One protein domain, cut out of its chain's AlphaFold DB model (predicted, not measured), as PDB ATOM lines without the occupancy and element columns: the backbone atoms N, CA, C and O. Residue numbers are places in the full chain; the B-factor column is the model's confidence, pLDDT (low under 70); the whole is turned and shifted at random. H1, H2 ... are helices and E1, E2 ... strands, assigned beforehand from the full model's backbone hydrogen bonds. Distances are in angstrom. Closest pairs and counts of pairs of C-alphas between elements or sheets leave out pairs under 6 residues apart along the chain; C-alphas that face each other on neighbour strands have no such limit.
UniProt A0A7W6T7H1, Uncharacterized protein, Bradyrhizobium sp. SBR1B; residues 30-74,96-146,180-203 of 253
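Overview. This is residues 30 to 74, 96 to 146 and 180 to 203 of the 253 residues of an uncharacterized protein of Bradyrhizobium sp. SBR1B (UniProt A0A7W6T7H1). A small sheet of three parallel strands has H1 packed over one face, and the long helix H3, with its residues 185 to 193, packs crosswise on H1. The short H2 lies away from the sheet between two long loop stretches, residues 110 to 126 and 132 to 146. The 120 printed residues, under half of them in named elements, run E1, H1, E2, E3, H2, H3; the sheet's order is E1, E2, E3 and the class is mixed. The whole is compact, with a radius of gyration of the C-alphas of 14.2 A and spans of 42 by 33 by 27 A.

Along the chain. E1, residues 33 to 38, begins at C-alpha 33 (164.041, 202.632, 143.346) and is 16.6 A long. H1, residues 45 to 59, measures 21.2 A. E2 is residues 63 to 68, 16.8 A; E3 is residues 106 to 109; H2 is residues 127 to 131. H3, residues 185 to 203, measures 26.9 A and ends at C-alpha 203 (160.091, 213.284, 134.498).

Arrangement. E1 and E2 are parallel at 17 degrees, with N 36 and O 65 2.9 A apart. E2 and E3 are parallel at 18 degrees, with N 108 and O 66 2.8 A apart. H1 is on the sheet at a height of 9.7 A, over E1 and E2, making two layers, a helix on one face of a sheet. E1, H1 and E2 form a strand-helix-strand unit, two parallel neighbour strands with a helix between, with a right-handed crossover. H1 and H3 touch, about perpendicular at 77 degrees; their closest C-alphas, of Tyr 53 and Thr 189, are 5.9 A apart. H2 touches no helix. In H1, H2 and H3 every O i to N i+4 pair is within hydrogen-bond range.

Size, cuts and confidence. Residues 75 to 95 and 147 to 179 are not printed; the gaps between C-alphas are 13.8 A and 15.8 A. The link E3 to H2 is long. Low confidence, under 70, includes residues 112 to 127.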
ATOM      1  N   GLU A  30     163.502 197.356 133.848       71.12
ATOM      2  CA  GLU A  30     163.549 198.506 134.765       71.12
ATOM      3  C   GLU A  30     163.211 198.253 136.242       71.12
ATOM      4  O   GLU A  30     162.142 198.549 136.771       71.12
ATOM      5  N   HIS A  31     164.232 197.783 136.956       85.19
ATOM      6  CA  HIS A  31     164.314 197.848 138.409       85.19
ATOM      7  C   HIS A  31     164.217 199.312 138.898       85.19
ATOM      8  O   HIS A  31     165.173 200.085 138.785       85.19
ATOM      9  N   MET A  32     163.075 199.701 139.473       90.69
ATOM     10  CA  MET A  32     162.871 201.016 140.087       90.69
ATOM     11  C   MET A  32     163.390 201.081 141.526       90.69
ATOM     12  O   MET A  32     163.374 200.098 142.267       90.69
ATOM     13  N   ARG A  33     163.785 202.289 141.943       90.94
ATOM     14  CA  ARG A  33     164.041 202.632 143.346       90.94
ATOM     15  C   ARG A  33     162.865 203.440 143.870       90.94
ATOM     16  O   ARG A  33     162.747 204.630 143.583       90.94
ATOM     17  N   VAL A  34     161.988 202.789 144.622       90.88
ATOM     18  CA  VAL A  34     160.762 203.387 145.149       90.88
ATOM     19  C   VAL A  34     160.961 203.711 146.617       90.88
ATOM     20  O   VAL A  34     161.525 202.934 147.388       90.88
ATOM     21  N   THR A  35     160.507 204.887 147.039       91.75
ATOM     22  CA  THR A  35     160.481 205.201 148.462       91.75
ATOM     23  C   THR A  35     159.134 205.735 148.894       91.75
ATOM     24  O   THR A  35     158.748 206.843 148.528       91.75
ATOM     25  N   LEU A  36     158.448 204.929 149.693       91.00
ATOM     26  CA  LEU A  36     157.148 205.230 150.272       91.00
ATOM     27  C   LEU A  36     157.372 205.890 151.614       91.00
ATOM     28  O   LEU A  36     158.118 205.349 152.428       91.00
ATOM     29  N   VAL A  37     156.745 207.035 151.865       86.75
ATOM     30  CA  VAL A  37     156.974 207.718 153.134       86.75
ATOM     31  C   VAL A  37     155.701 208.117 153.839       86.75
ATOM     32  O   VAL A  37     154.786 208.693 153.274       86.75
ATOM     33  N   LEU A  38     155.644 207.779 155.113       86.50
ATOM     34  CA  LEU A  38     154.426 207.748 155.890       86.50
ATOM     35  C   LEU A  38     154.528 208.706 157.076       86.50
ATOM     36  O   LEU A  38     155.615 208.908 157.622       86.50
ATOM     37  N   PRO A  39     153.397 209.255 157.543       80.69
ATOM     38  CA  PRO A  39     153.381 210.047 158.767       80.69
ATOM     39  C   PRO A  39     153.769 209.189 159.976       80.69
ATOM     40  O   PRO A  39     154.467 209.658 160.857       80.69
ATOM     41  N   TYR A  40     153.365 207.921 160.013       84.25
ATOM     42  CA  TYR A  40     153.805 206.938 161.001       84.25
ATOM     43  C   TYR A  40     153.534 205.525 160.480       84.25
ATOM     44  O   TYR A  40     152.718 205.342 159.577       84.25
ATOM     45  N   ALA A  41     154.197 204.530 161.063       87.44
ATOM     46  CA  ALA A  41     153.891 203.118 160.854       87.44
ATOM     47  C   ALA A  41     152.901 202.634 161.932       87.44
ATOM     48  O   ALA A  41     153.033 202.991 163.101       87.44
ATOM     49  N   GLY A  42     151.873 201.877 161.540       87.88
ATOM     50  CA  GLY A  42     150.854 201.352 162.460       87.88
ATOM     51  C   GLY A  42     149.882 200.384 161.780       87.88
ATOM     52  O   GLY A  42     150.193 199.855 160.714       87.88
ATOM     53  N   LEU A  43     148.707 200.174 162.388       88.25
ATOM     54  CA  LEU A  43     147.674 199.227 161.930       88.25
ATOM     55  C   LEU A  43     146.449 199.890 161.266       88.25
ATOM     56  O   LEU A  43     145.372 199.297 161.213       88.25
ATOM     57  N   SER A  44     146.562 201.123 160.767       85.56
ATOM     58  CA  SER A  44     145.437 201.766 160.073       85.56
ATOM     59  C   SER A  44     145.284 201.254 158.633       85.56
ATOM     60  O   SER A  44     146.240 200.786 158.013       85.56
ATOM     61  N   GLY A  45     144.067 201.357 158.083       82.62
ATOM     62  CA  GLY A  45     143.738 200.824 156.754       82.62
ATOM     63  C   GLY A  45     144.635 201.359 155.633       82.62
ATOM     64  O   GLY A  45     145.149 200.575 154.844       82.62
ATOM     65  N   GLY A  46     144.916 202.666 155.608       83.38
ATOM     66  CA  GLY A  46     145.828 203.248 154.613       83.38
ATOM     67  C   GLY A  46     147.261 202.709 154.717       83.38
ATOM     68  O   GLY A  46     147.915 202.482 153.703       83.38
ATOM     69  N   ILE A  47     147.734 202.417 155.935       88.25
ATOM     70  CA  ILE A  47     149.055 201.811 156.154       88.25
ATOM     71  C   ILE A  47     149.083 200.369 155.645       88.25
ATOM     72  O   ILE A  47     150.067 199.967 155.031       88.25
ATOM     73  N   ARG A  48     147.988 199.617 155.821       89.62
ATOM     74  CA  ARG A  48     147.835 198.267 155.256       89.62
ATOM     75  C   ARG A  48     147.957 198.267 153.737       89.62
ATOM     76  O   ARG A  48     148.562 197.375 153.158       89.62
ATOM     77  N   VAL A  49     147.346 199.245 153.078       89.88
ATOM     78  CA  VAL A  49     147.403 199.339 151.617       89.88
ATOM     79  C   VAL A  49     148.824 199.656 151.155       89.88
ATOM     80  O   VAL A  49     149.343 199.004 150.253       89.88
ATOM     81  N   LEU A  50     149.497 200.592 151.828       91.31
ATOM     82  CA  LEU A  50     150.890 200.919 151.526       91.31
ATOM     83  C   LEU A  50     151.839 199.742 151.782       91.31
ATOM     84  O   LEU A  50     152.781 199.568 151.014       91.31
ATOM     85  N   SER A  51     151.589 198.908 152.797       92.31
ATOM     86  CA  SER A  51     152.386 197.698 153.024       92.31
ATOM     87  C   SER A  51     152.166 196.644 151.935       92.31
ATOM     88  O   SER A  51     153.141 196.061 151.469       92.31
ATOM     89  N   ILE A  52     150.924 196.464 151.463       92.25
ATOM     90  CA  ILE A  52     150.605 195.580 150.330       92.25
ATOM     91  C   ILE A  52     151.365 196.019 149.075       92.25
ATOM     92  O   ILE A  52     151.984 195.186 148.418       92.25
ATOM     93  N   TYR A  53     151.366 197.318 148.760       93.62
ATOM     94  CA  TYR A  53     152.107 197.832 147.608       93.62
ATOM     95  C   TYR A  53     153.619 197.716 147.780       93.62
ATOM     96  O   TYR A  53     154.308 197.328 146.840       93.62
ATOM     97  N   ALA A  54     154.142 198.018 148.970       93.75
ATOM     98  CA  ALA A  54     155.565 197.878 149.254       93.75
ATOM     99  C   ALA A  54     156.036 196.437 149.022       93.75
ATOM    100  O   ALA A  54     157.047 196.208 148.361       93.75
ATOM    101  N   GLU A  55     155.270 195.473 149.528       93.62
ATOM    102  CA  GLU A  55     155.544 194.052 149.368       93.62
ATOM    103  C   GLU A  55     155.373 193.593 147.915       93.62
ATOM    104  O   GLU A  55     156.212 192.857 147.401       93.62
ATOM    105  N   GLY A  56     154.312 194.031 147.235       93.12
ATOM    106  CA  GLY A  56     154.052 193.686 145.841       93.12
ATOM    107  C   GLY A  56     155.144 194.193 144.894       93.12
ATOM    108  O   GLY A  56     155.602 193.437 144.038       93.12
ATOM    109  N   LEU A  57     155.605 195.434 145.075       93.00
ATOM    110  CA  LEU A  57     156.714 196.013 144.310       93.00
ATOM    111  C   LEU A  57     158.046 195.323 144.639       93.00
ATOM    112  O   LEU A  57     158.832 195.037 143.738       93.00
ATOM    113  N   TYR A  58     158.287 195.010 145.915       93.31
ATOM    114  CA  TYR A  58     159.474 194.266 146.337       93.31
ATOM    115  C   TYR A  58     159.517 192.867 145.702       93.31
ATOM    116  O   TYR A  58     160.539 192.473 145.145       93.31
ATOM    117  N   ARG A  59     158.394 192.132 145.711       92.69
ATOM    118  CA  ARG A  59     158.282 190.796 145.094       92.69
ATOM    119  C   ARG A  59     158.510 190.812 143.580       92.69
ATOM    120  O   ARG A  59     158.994 189.824 143.040       92.69
ATOM    121  N   ARG A  60     158.210 191.928 142.906       91.81
ATOM    122  CA  ARG A  60     158.501 192.147 141.477       91.81
ATOM    123  C   ARG A  60     159.953 192.569 141.207       91.81
ATOM    124  O   ARG A  60     160.336 192.754 140.056       91.81
ATOM    125  N   GLY A  61     160.777 192.669 142.251       92.38
ATOM    126  CA  GLY A  61     162.209 192.923 142.146       92.38
ATOM    127  C   GLY A  61     162.593 194.398 142.170       92.38
ATOM    128  O   GLY A  61     163.672 194.724 141.699       92.38
ATOM    129  N   HIS A  62     161.754 195.301 142.681       92.25
ATOM    130  CA  HIS A  62     162.130 196.707 142.869       92.25
ATOM    131  C   HIS A  62     162.829 196.953 144.214       92.25
ATOM    132  O   HIS A  62     162.522 196.313 145.222       92.25
ATOM    133  N   GLU A  63     163.711 197.957 144.274       93.25
ATOM    134  CA  GLU A  63     164.265 198.442 145.542       93.25
ATOM    135  C   GLU A  63     163.223 199.332 146.222       93.25
ATOM    136  O   GLU A  63     163.027 200.490 145.847       93.25
ATOM    137  N   VAL A  64     162.555 198.789 147.239       93.44
ATOM    138  CA  VAL A  64     161.528 199.502 148.004       93.44
ATOM    139  C   VAL A  64     162.065 199.877 149.378       93.44
ATOM    140  O   VAL A  64     162.458 199.024 150.173       93.44
ATOM    141  N   THR A  65     162.043 201.173 149.674       93.81
ATOM    142  CA  THR A  65     162.289 201.700 151.019       93.81
ATOM    143  C   THR A  65     161.023 202.344 151.563       93.81
ATOM    144  O   THR A  65     160.360 203.123 150.885       93.81
ATOM    145  N   VAL A  66     160.706 202.055 152.811       92.38
ATOM    146  CA  VAL A  66     159.596 202.642 153.550       92.38
ATOM    147  C   VAL A  66     160.195 203.553 154.614       92.38
ATOM    148  O   VAL A  66     161.010 203.091 155.405       92.38
ATOM    149  N   VAL A  67     159.829 204.834 154.657       90.56
ATOM    150  CA  VAL A  67     160.270 205.753 155.725       90.56
ATOM    151  C   VAL A  67     159.063 206.241 156.509       90.56
ATOM    152  O   VAL A  67     158.053 206.590 155.916       90.56
ATOM    153  N   SER A  68     159.130 206.296 157.835       89.00
ATOM    154  CA  SER A  68     158.032 206.841 158.644       89.00
ATOM    155  C   SER A  68     158.526 207.714 159.790       89.00
ATOM    156  O   SER A  68     159.625 207.497 160.298       89.00
ATOM    157  N   GLN A  69     157.716 208.670 160.250       83.00
ATOM    158  CA  GLN A  69     158.008 209.359 161.512       83.00
ATOM    159  C   GLN A  69     157.702 208.429 162.704       83.00
ATOM    160  O   GLN A  69     156.892 207.501 162.573       83.00
ATOM    161  N   PRO A  70     158.337 208.642 163.868       79.88
ATOM    162  CA  PRO A  70     157.964 207.911 165.069       79.88
ATOM    163  C   PRO A  70     156.564 208.363 165.507       79.88
ATOM    164  O   PRO A  70     156.234 209.547 165.408       79.88
ATOM    165  N   ARG A  71     155.728 207.446 166.016       71.38
ATOM    166  CA  ARG A  71     154.453 207.852 166.628       71.38
ATOM    167  C   ARG A  71     154.762 208.713 167.850       71.38
ATOM    168  O   ARG A  71     155.395 208.251 168.796       71.38
ATOM    169  N   THR A  72     154.318 209.967 167.832       62.75
ATOM    170  CA  THR A  72     154.473 210.870 168.973       62.75
ATOM    171  C   THR A  72     153.730 210.283 170.171       62.75
ATOM    172  O   THR A  72     152.506 210.130 170.137       62.75
ATOM    173  N   ARG A  73     154.464 209.925 171.232       57.25
ATOM    174  CA  ARG A  73     153.862 209.481 172.495       57.25
ATOM    175  C   ARG A  73     153.006 210.612 173.064       57.25
ATOM    176  O   ARG A  73     153.368 211.785 172.964       57.25
ATOM    177  N   LYS A  74     151.864 210.269 173.669       55.00
ATOM    178  CA  LYS A  74     151.047 211.256 174.390       55.00
ATOM    179  C   LYS A  74     151.909 211.899 175.492       55.00
ATOM    180  O   LYS A  74     152.644 211.174 176.162       55.00
ATOM    181  N   GLU A  96     155.065 199.437 168.760       69.44
ATOM    182  CA  GLU A  96     153.672 199.129 168.463       69.44
ATOM    183  C   GLU A  96     153.599 198.369 167.138       69.44
ATOM    184  O   GLU A  96     154.320 198.733 166.204       69.44
ATOM    185  N   PRO A  97     152.726 197.354 167.042       82.94
ATOM    186  CA  PRO A  97     152.625 196.553 165.842       82.94
ATOM    187  C   PRO A  97     152.287 197.422 164.627       82.94
ATOM    188  O   PRO A  97     151.467 198.346 164.689       82.94
ATOM    189  N   SER A  98     152.903 197.102 163.501       88.25
ATOM    190  CA  SER A  98     152.692 197.736 162.211       88.25
ATOM    191  C   SER A  98     152.500 196.691 161.123       88.25
ATOM    192  O   SER A  98     153.079 195.615 161.163       88.25
ATOM    193  N   PHE A  99     151.751 197.038 160.075       88.88
ATOM    194  CA  PHE A  99     151.706 196.219 158.861       88.88
ATOM    195  C   PHE A  99     153.053 196.106 158.127       88.88
ATOM    196  O   PHE A  99     153.164 195.319 157.190       88.88
ATOM    197  N   PHE A 100     154.060 196.887 158.527       87.56
ATOM    198  CA  PHE A 100     155.433 196.726 158.051       87.56
ATOM    199  C   PHE A 100     156.255 195.735 158.889       87.56
ATOM    200  O   PHE A 100     157.334 195.341 158.449       87.56
ATOM    201  N   ASP A 101     155.744 195.269 160.033       84.75
ATOM    202  CA  ASP A 101     156.399 194.227 160.824       84.75
ATOM    203  C   ASP A 101     156.309 192.898 160.062       84.75
ATOM    204  O   ASP A 101     155.228 192.339 159.872       84.75
ATOM    205  N   GLY A 102     157.450 192.413 159.569       80.75
ATOM    206  CA  GLY A 102     157.520 191.228 158.705       80.75
ATOM    207  C   GLY A 102     157.347 191.514 157.209       80.75
ATOM    208  O   GLY A 102     157.389 190.583 156.409       80.75
ATOM    209  N   CYS A 103     157.204 192.782 156.803       83.25
ATOM    210  CA  CYS A 103     157.284 193.154 155.393       83.25
ATOM    211  C   CYS A 103     158.735 193.016 154.907       83.25
ATOM    212  O   CYS A 103     159.668 193.472 155.567       83.25
ATOM    213  N   ALA A 104     158.933 192.413 153.733       83.62
ATOM    214  CA  ALA A 104     160.268 192.240 153.158       83.62
ATOM    215  C   ALA A 104     160.907 193.565 152.692       83.62
ATOM    216  O   ALA A 104     162.129 193.654 152.555       83.62
ATOM    217  N   ALA A 105     160.099 194.606 152.465       86.00
ATOM    218  CA  ALA A 105     160.597 195.931 152.120       86.00
ATOM    219  C   ALA A 105     161.314 196.582 153.315       86.00
ATOM    220  O   ALA A 105     160.855 196.521 154.456       86.00
ATOM    221  N   ARG A 106     162.429 197.271 153.052       88.75
ATOM    222  CA  ARG A 106     163.223 197.918 154.102       88.75
ATOM    223  C   ARG A 106     162.431 199.051 154.751       88.75
ATOM    224  O   ARG A 106     162.111 200.027 154.078       88.75
ATOM    225  N   HIS A 107     162.203 198.980 156.061       90.50
ATOM    226  CA  HIS A 107     161.519 200.027 156.829       90.50
ATOM    227  C   HIS A 107     162.492 200.835 157.700       90.50
ATOM    228  O   HIS A 107     163.297 200.279 158.443       90.50
ATOM    229  N   HIS A 108     162.441 202.163 157.585       87.62
ATOM    230  CA  HIS A 108     163.247 203.115 158.344       87.62
ATOM    231  C   HIS A 108     162.352 204.090 159.117       87.62
ATOM    232  O   HIS A 108     161.622 204.889 158.530       87.62
ATOM    233  N   VAL A 109     162.431 204.063 160.445       85.81
ATOM    234  CA  VAL A 109     161.734 205.025 161.305       85.81
ATOM    235  C   VAL A 109     162.686 206.173 161.632       85.81
ATOM    236  O   VAL A 109     163.796 205.945 162.109       85.81
ATOM    237  N   LEU A 110     162.262 207.409 161.372       81.75
ATOM    238  CA  LEU A 110     163.041 208.598 161.714       81.75
ATOM    239  C   LEU A 110     163.208 208.712 163.235       81.75
ATOM    240  O   LEU A 110     162.304 208.392 164.002       81.75
ATOM    241  N   ALA A 111     164.350 209.239 163.673       74.31
ATOM    242  CA  ALA A 111     164.648 209.379 165.098       74.31
ATOM    243  C   ALA A 111     163.748 210.404 165.819       74.31
ATOM    244  O   ALA A 111     163.517 210.284 167.018       74.31
ATOM    245  N   LEU A 112     163.249 211.422 165.107       68.81
ATOM    246  CA  LEU A 112     162.488 212.532 165.688       68.81
ATOM    247  C   LEU A 112     161.260 212.867 164.836       68.81
ATOM    248  O   LEU A 112     161.343 212.935 163.608       68.81
ATOM    249  N   ALA A 113     160.135 213.142 165.502       59.78
ATOM    250  CA  ALA A 113     158.933 213.691 164.883       59.78
ATOM    251  C   ALA A 113     159.155 215.180 164.568       59.78
ATOM    252  O   ALA A 113     158.841 216.060 165.367       59.78
ATOM    253  N   ARG A 114     159.759 215.460 163.411       59.94
ATOM    254  CA  ARG A 114     160.010 216.815 162.898       59.94
ATOM    255  C   ARG A 114     159.281 217.031 161.569       59.94
ATOM    256  O   ARG A 114     159.154 216.060 160.818       59.94
ATOM    257  N   PRO A 115     158.828 218.264 161.249       50.66
ATOM    258  CA  PRO A 115     158.375 218.602 159.904       50.66
ATOM    259  C   PRO A 115     159.439 218.166 158.898       50.66
ATOM    260  O   PRO A 115     160.616 218.501 159.037       50.66
ATOM    261  N   VAL A 116     159.038 217.321 157.956       54.16
ATOM    262  CA  VAL A 116     159.973 216.640 157.063       54.16
ATOM    263  C   VAL A 116     160.371 217.607 155.954       54.16
ATOM    264  O   VAL A 116     159.665 217.752 154.961       54.16
ATOM    265  N   MET A 117     161.496 218.286 156.152       47.78
ATOM    266  CA  MET A 117     162.228 218.999 155.110       47.78
ATOM    267  C   MET A 117     163.327 218.038 154.622       47.78
ATOM    268  O   MET A 117     164.034 217.464 155.447       47.78
ATOM    269  N   ASP A 118     163.424 217.815 153.312       42.97
ATOM    270  CA  ASP A 118     164.438 217.008 152.599       42.97
ATOM    271  C   ASP A 118     164.278 215.481 152.410       42.97
ATOM    272  O   ASP A 118     164.998 214.950 151.558       42.97
ATOM    273  N   ASP A 119     163.295 214.776 153.001       39.53
ATOM    274  CA  ASP A 119     163.074 213.339 152.703       39.53
ATOM    275  C   ASP A 119     161.604 212.818 152.744       39.53
ATOM    276  O   ASP A 119     161.186 212.219 153.726       39.53
ATOM    277  N   LYS A 120     160.906 212.910 151.588       47.38
ATOM    278  CA  LYS A 120     159.886 211.976 150.997       47.38
ATOM    279  C   LYS A 120     158.495 211.825 151.700       47.38
ATOM    280  O   LYS A 120     158.415 212.127 152.879       47.38
ATOM    281  N   ALA A 121     157.394 211.419 150.990       39.28
ATOM    282  CA  ALA A 121     156.018 211.158 151.547       39.28
ATOM    283  C   ALA A 121     154.849 210.664 150.628       39.28
ATOM    284  O   ALA A 121     154.890 210.835 149.415       39.28
ATOM    285  N   THR A 122     153.785 210.101 151.247       46.28
ATOM    286  CA  THR A 122     152.545 209.497 150.680       46.28
ATOM    287  C   THR A 122     151.254 209.755 151.514       46.28
ATOM    288  O   THR A 122     150.301 208.986 151.428       46.28
ATOM    289  N   TYR A 123     151.177 210.811 152.341       58.16
ATOM    290  CA  TYR A 123     149.959 211.256 153.072       58.16
ATOM    291  C   TYR A 123     149.704 212.762 152.872       58.16
ATOM    292  O   TYR A 123     150.662 213.504 152.656       58.16
ATOM    293  N   TRP A 124     148.465 213.264 152.982       56.34
ATOM    294  CA  TRP A 124     148.168 214.680 152.683       56.34
ATOM    295  C   TRP A 124     148.963 215.671 153.554       56.34
ATOM    296  O   TRP A 124     149.479 216.645 153.015       56.34
ATOM    297  N   ASN A 125     149.198 215.391 154.849       63.34
ATOM    298  CA  ASN A 125     150.057 216.250 155.700       63.34
ATOM    299  C   ASN A 125     151.503 216.299 155.218       63.34
ATOM    300  O   ASN A 125     152.257 217.208 155.552       63.34
ATOM    301  N   THR A 126     151.915 215.261 154.509       63.75
ATOM    302  CA  THR A 126     153.299 215.053 154.115       63.75
ATOM    303  C   THR A 126     153.543 215.435 152.651       63.75
ATOM    304  O   THR A 126     154.677 215.709 152.270       63.75
ATOM    305  N   ALA A 127     152.477 215.552 151.854       69.50
ATOM    306  CA  ALA A 127     152.505 215.991 150.465       69.50
ATOM    307  C   ALA A 127     153.215 217.346 150.260       69.50
ATOM    308  O   ALA A 127     154.050 217.418 149.356       69.50
ATOM    309  N   PRO A 128     153.003 218.387 151.099       70.50
ATOM    310  CA  PRO A 128     153.757 219.635 150.976       70.50
ATOM    311  C   PRO A 128     155.271 219.440 151.139       70.50
ATOM    312  O   PRO A 128     156.050 219.973 150.353       70.50
ATOM    313  N   GLY A 129     155.690 218.623 152.114       66.38
ATOM    314  CA  GLY A 129     157.106 218.318 152.350       66.38
ATOM    315  C   GLY A 129     157.752 217.579 151.176       66.38
ATOM    316  O   GLY A 129     158.899 217.844 150.833       66.38
ATOM    317  N   VAL A 130     156.996 216.709 150.500       68.44
ATOM    318  CA  VAL A 130     157.448 216.009 149.285       68.44
ATOM    319  C   VAL A 130     157.587 216.933 148.112       68.44
ATOM    320  O   VAL A 130     158.606 216.896 147.429       68.44
ATOM    321  N   ALA A 131     156.558 217.737 147.865       71.94
ATOM    322  CA  ALA A 131     156.547 218.664 146.750       71.94
ATOM    323  C   ALA A 131     157.744 219.628 146.827       71.94
ATOM    324  O   ALA A 131     158.317 219.967 145.796       71.94
ATOM    325  N   ALA A 132     158.169 219.989 148.042       71.25
ATOM    326  CA  ALA A 132     159.307 220.867 148.294       71.25
ATOM    327  C   ALA A 132     160.696 220.211 148.127       71.25
ATOM    328  O   ALA A 132     161.707 220.910 148.181       71.25
ATOM    329  N   LEU A 133     160.793 218.890 147.935       71.31
ATOM    330  CA  LEU A 133     162.091 218.214 147.818       71.31
ATOM    331  C   LEU A 133     162.850 218.623 146.556       71.31
ATOM    332  O   LEU A 133     162.269 218.799 145.486       71.31
ATOM    333  N   SER A 134     164.183 218.618 146.633       77.12
ATOM    334  CA  SER A 134     165.012 218.869 145.450       77.12
ATOM    335  C   SER A 134     164.724 217.877 144.303       77.12
ATOM    336  O   SER A 134     164.409 216.701 144.554       77.12
ATOM    337  N   PRO A 135     164.894 218.288 143.029       75.31
ATOM    338  CA  PRO A 135     164.756 217.390 141.875       75.31
ATOM    339  C   PRO A 135     165.686 216.168 141.930       75.31
ATOM    340  O   PRO A 135     165.346 215.102 141.426       75.31
ATOM    341  N   ARG A 136     166.824 216.272 142.635       78.44
ATOM    342  CA  ARG A 136     167.778 215.167 142.851       78.44
ATOM    343  C   ARG A 136     167.175 213.965 143.582       78.44
ATOM    344  O   ARG A 136     167.731 212.876 143.521       78.44
ATOM    345  N   LYS A 137     166.055 214.151 144.285       79.19
ATOM    346  CA  LYS A 137     165.338 213.072 144.983       79.19
ATOM    347  C   LYS A 137     164.443 212.240 144.050       79.19
ATOM    348  O   LYS A 137     163.741 211.365 144.542       79.19
ATOM    349  N   GLY A 138     164.476 212.505 142.742       84.00
ATOM    350  CA  GLY A 138     163.705 211.790 141.729       84.00
ATOM    351  C   GLY A 138     162.296 212.345 141.530       84.00
ATOM    352  O   GLY A 138     161.913 213.358 142.140       84.00
ATOM    353  N   ALA A 139     161.553 211.662 140.657       84.50
ATOM    354  CA  ALA A 139     160.162 211.959 140.352       84.50
ATOM    355  C   ALA A 139     159.295 211.840 141.613       84.50
ATOM    356  O   ALA A 139     159.517 210.976 142.464       84.50
ATOM    357  N   LYS A 140     158.328 212.745 141.751       83.06
ATOM    358  CA  LYS A 140     157.507 212.874 142.955       83.06
ATOM    359  C   LYS A 140     156.054 212.707 142.580       83.06
ATOM    360  O   LYS A 140     155.598 213.305 141.614       83.06
ATOM    361  N   THR A 141     155.340 211.921 143.366       83.12
ATOM    362  CA  THR A 141     153.912 211.695 143.182       83.12
ATOM    363  C   THR A 141     153.245 211.493 144.529       83.12
ATOM    364  O   THR A 141     153.907 211.166 145.517       83.12
ATOM    365  N   ILE A 142     151.938 211.720 144.569       81.19
ATOM    366  CA  ILE A 142     151.108 211.528 145.751       81.19
ATOM    367  C   ILE A 142     150.074 210.470 145.391       81.19
ATOM    368  O   ILE A 142     149.273 210.660 144.478       81.19
ATOM    369  N   LEU A 143     150.074 209.367 146.134       81.44
ATOM    370  CA  LEU A 143     149.009 208.381 146.050       81.44
ATOM    371  C   LEU A 143     147.786 208.913 146.807       81.44
ATOM    372  O   LEU A 143     147.810 209.028 148.032       81.44
ATOM    373  N   LEU A 144     146.727 209.243 146.073       76.38
ATOM    374  CA  LEU A 144     145.428 209.621 146.627       76.38
ATOM    375  C   LEU A 144     144.486 208.420 146.534       76.38
ATOM    376  O   LEU A 144     144.252 207.895 145.449       76.38
ATOM    377  N   GLN A 145     143.939 207.988 147.669       69.94
ATOM    378  CA  GLN A 145     142.927 206.931 147.741       69.94
ATOM    379  C   GLN A 145     141.699 207.445 148.482       69.94
ATOM    380  O   GLN A 145     141.845 208.132 149.492       69.94
ATOM    381  N   GLY A 146     140.507 207.111 147.982       63.97
ATOM    382  CA  GLY A 146     139.247 207.524 148.605       63.97
ATOM    383  C   GLY A 146     139.086 209.043 148.665       63.97
ATOM    384  O   GLY A 146     138.746 209.582 149.715       63.97
ATOM    385  N   ALA A 180     134.339 192.537 143.803       73.38
ATOM    386  CA  ALA A 180     135.464 192.680 144.723       73.38
ATOM    387  C   ALA A 180     136.453 191.509 144.605       73.38
ATOM    388  O   ALA A 180     137.650 191.695 144.801       73.38
ATOM    389  N   SER A 181     135.961 190.311 144.277       82.69
ATOM    390  CA  SER A 181     136.780 189.102 144.124       82.69
ATOM    391  C   SER A 181     137.473 189.024 142.768       82.69
ATOM    392  O   SER A 181     138.478 188.328 142.654       82.69
ATOM    393  N   SER A 182     136.970 189.726 141.746       84.31
ATOM    394  CA  SER A 182     137.620 189.789 140.433       84.31
ATOM    395  C   SER A 182     138.837 190.712 140.405       84.31
ATOM    396  O   SER A 182     139.555 190.718 139.413       84.31
ATOM    397  N   TYR A 183     139.048 191.517 141.451       83.88
ATOM    398  CA  TYR A 183     140.141 192.479 141.527       83.88
ATOM    399  C   TYR A 183     141.127 192.095 142.629       83.88
ATOM    400  O   TYR A 183     140.832 192.166 143.826       83.88
ATOM    401  N   THR A 184     142.317 191.669 142.229       89.75
ATOM    402  CA  THR A 184     143.336 191.165 143.144       89.75
ATOM    403  C   THR A 184     144.277 192.270 143.621       89.75
ATOM    404  O   THR A 184     144.368 193.371 143.074       89.75
ATOM    405  N   ARG A 185     145.043 191.966 144.675       87.44
ATOM    406  CA  ARG A 185     146.139 192.841 145.123       87.44
ATOM    407  C   ARG A 185     147.243 192.961 144.076       87.44
ATOM    408  O   ARG A 185     147.943 193.974 144.063       87.44
ATOM    409  N   ASP A 186     147.414 191.939 143.243       88.38
ATOM    410  CA  ASP A 186     148.414 191.960 142.186       88.38
ATOM    411  C   ASP A 186     147.968 192.882 141.049       88.38
ATOM    412  O   ASP A 186     148.761 193.742 140.682       88.38
ATOM    413  N   ASP A 187     146.690 192.856 140.650       89.38
ATOM    414  CA  ASP A 187     146.132 193.811 139.674       89.38
ATOM    415  C   ASP A 187     146.312 195.262 140.145       89.38
ATOM    416  O   ASP A 187     146.753 196.139 139.401       89.38
ATOM    417  N   ALA A 188     146.032 195.521 141.426       87.56
ATOM    418  CA  ALA A 188     146.251 196.833 142.028       87.56
ATOM    419  C   ALA A 188     147.725 197.258 141.999       87.56
ATOM    420  O   ALA A 188     148.029 198.441 141.833       87.56
ATOM    421  N   THR A 189     148.637 196.308 142.204       91.81
ATOM    422  CA  THR A 189     150.074 196.586 142.193       91.81
ATOM    423  C   THR A 189     150.577 196.824 140.775       91.81
ATOM    424  O   THR A 189     151.378 197.733 140.586       91.81
ATOM    425  N   ASP A 190     150.063 196.097 139.784       92.19
ATOM    426  CA  ASP A 190     150.409 196.293 138.374       92.19
ATOM    427  C   ASP A 190     149.990 197.687 137.892       92.19
ATOM    428  O   ASP A 190     150.775 198.386 137.246       92.19
ATOM    429  N   LEU A 191     148.794 198.155 138.278       90.75
ATOM    430  CA  LEU A 191     148.358 199.523 137.978       90.75
ATOM    431  C   LEU A 191     149.250 200.576 138.643       90.75
ATOM    432  O   LEU A 191     149.626 201.560 138.001       90.75
ATOM    433  N   LEU A 192     149.602 200.382 139.919       90.88
ATOM    434  CA  LEU A 192     150.504 201.294 140.621       90.88
ATOM    435  C   LEU A 192     151.877 201.334 139.945       90.88
ATOM    436  O   LEU A 192     152.427 202.410 139.721       90.88
ATOM    437  N   GLU A 193     152.434 200.172 139.624       92.12
ATOM    438  CA  GLU A 193     153.732 200.053 138.976       92.12
ATOM    439  C   GLU A 193     153.732 200.723 137.599       92.12
ATOM    440  O   GLU A 193     154.640 201.501 137.299       92.12
ATOM    441  N   SER A 194     152.691 200.495 136.789       91.06
ATOM    442  CA  SER A 194     152.520 201.162 135.495       91.06
ATOM    443  C   SER A 194     152.491 202.682 135.650       91.06
ATOM    444  O   SER A 194     153.228 203.383 134.959       91.06
ATOM    445  N   ALA A 195     151.714 203.199 136.606       89.00
ATOM    446  CA  ALA A 195     151.640 204.634 136.864       89.00
ATOM    447  C   ALA A 195     152.999 205.219 137.291       89.00
ATOM    448  O   ALA A 195     153.389 206.292 136.829       89.00
ATOM    449  N   LEU A 196     153.754 204.515 138.143       89.81
ATOM    450  CA  LEU A 196     155.099 204.940 138.549       89.81
ATOM    451  C   LEU A 196     156.065 204.999 137.360       89.81
ATOM    452  O   LEU A 196     156.834 205.956 137.247       89.81
ATOM    453  N   ARG A 197     156.005 204.015 136.457       88.88
ATOM    454  CA  ARG A 197     156.816 203.998 135.232       88.88
ATOM    455  C   ARG A 197     156.492 205.185 134.329       88.88
ATOM    456  O   ARG A 197     157.412 205.830 133.828       88.88
ATOM    457  N   ASP A 198     155.214 205.505 134.153       87.56
ATOM    458  CA  ASP A 198     154.799 206.655 133.345       87.56
ATOM    459  C   ASP A 198     155.283 207.978 133.953       87.56
ATOM    460  O   ASP A 198     155.847 208.810 133.245       87.56
ATOM    461  N   ILE A 199     155.199 208.129 135.278       85.94
ATOM    462  CA  ILE A 199     155.720 209.301 135.997       85.94
ATOM    463  C   ILE A 199     157.239 209.453 135.818       85.94
ATOM    464  O   ILE A 199     157.732 210.563 135.613       85.94
ATOM    465  N   ILE A 200     157.999 208.356 135.899       85.69
ATOM    466  CA  ILE A 200     159.453 208.379 135.680       85.69
ATOM    467  C   ILE A 200     159.766 208.770 134.234       85.69
ATOM    468  O   ILE A 200     160.628 209.622 134.007       85.69
ATOM    469  N   ARG A 201     159.051 208.187 133.263       86.44
ATOM    470  CA  ARG A 201     159.211 208.507 131.840       86.44
ATOM    471  C   ARG A 201     158.929 209.982 131.572       86.44
ATOM    472  O   ARG A 201     159.700 210.623 130.863       86.44
ATOM    473  N   ASP A 202     157.865 210.520 132.154       82.25
ATOM    474  CA  ASP A 202     157.485 211.924 132.017       82.25
ATOM    475  C   ASP A 202     158.526 212.856 132.645       82.25
ATOM    476  O   ASP A 202     158.912 213.846 132.026       82.25
ATOM    477  N   ALA A 203     159.046 212.512 133.826       79.88
ATOM    478  CA  ALA A 203     160.091 213.284 134.498       79.88
ATOM    479  C   ALA A 203     161.442 213.265 133.756       79.88
ATOM    480  O   ALA A 203     162.236 214.191 133.913       79.88
TER     481      ALA A 203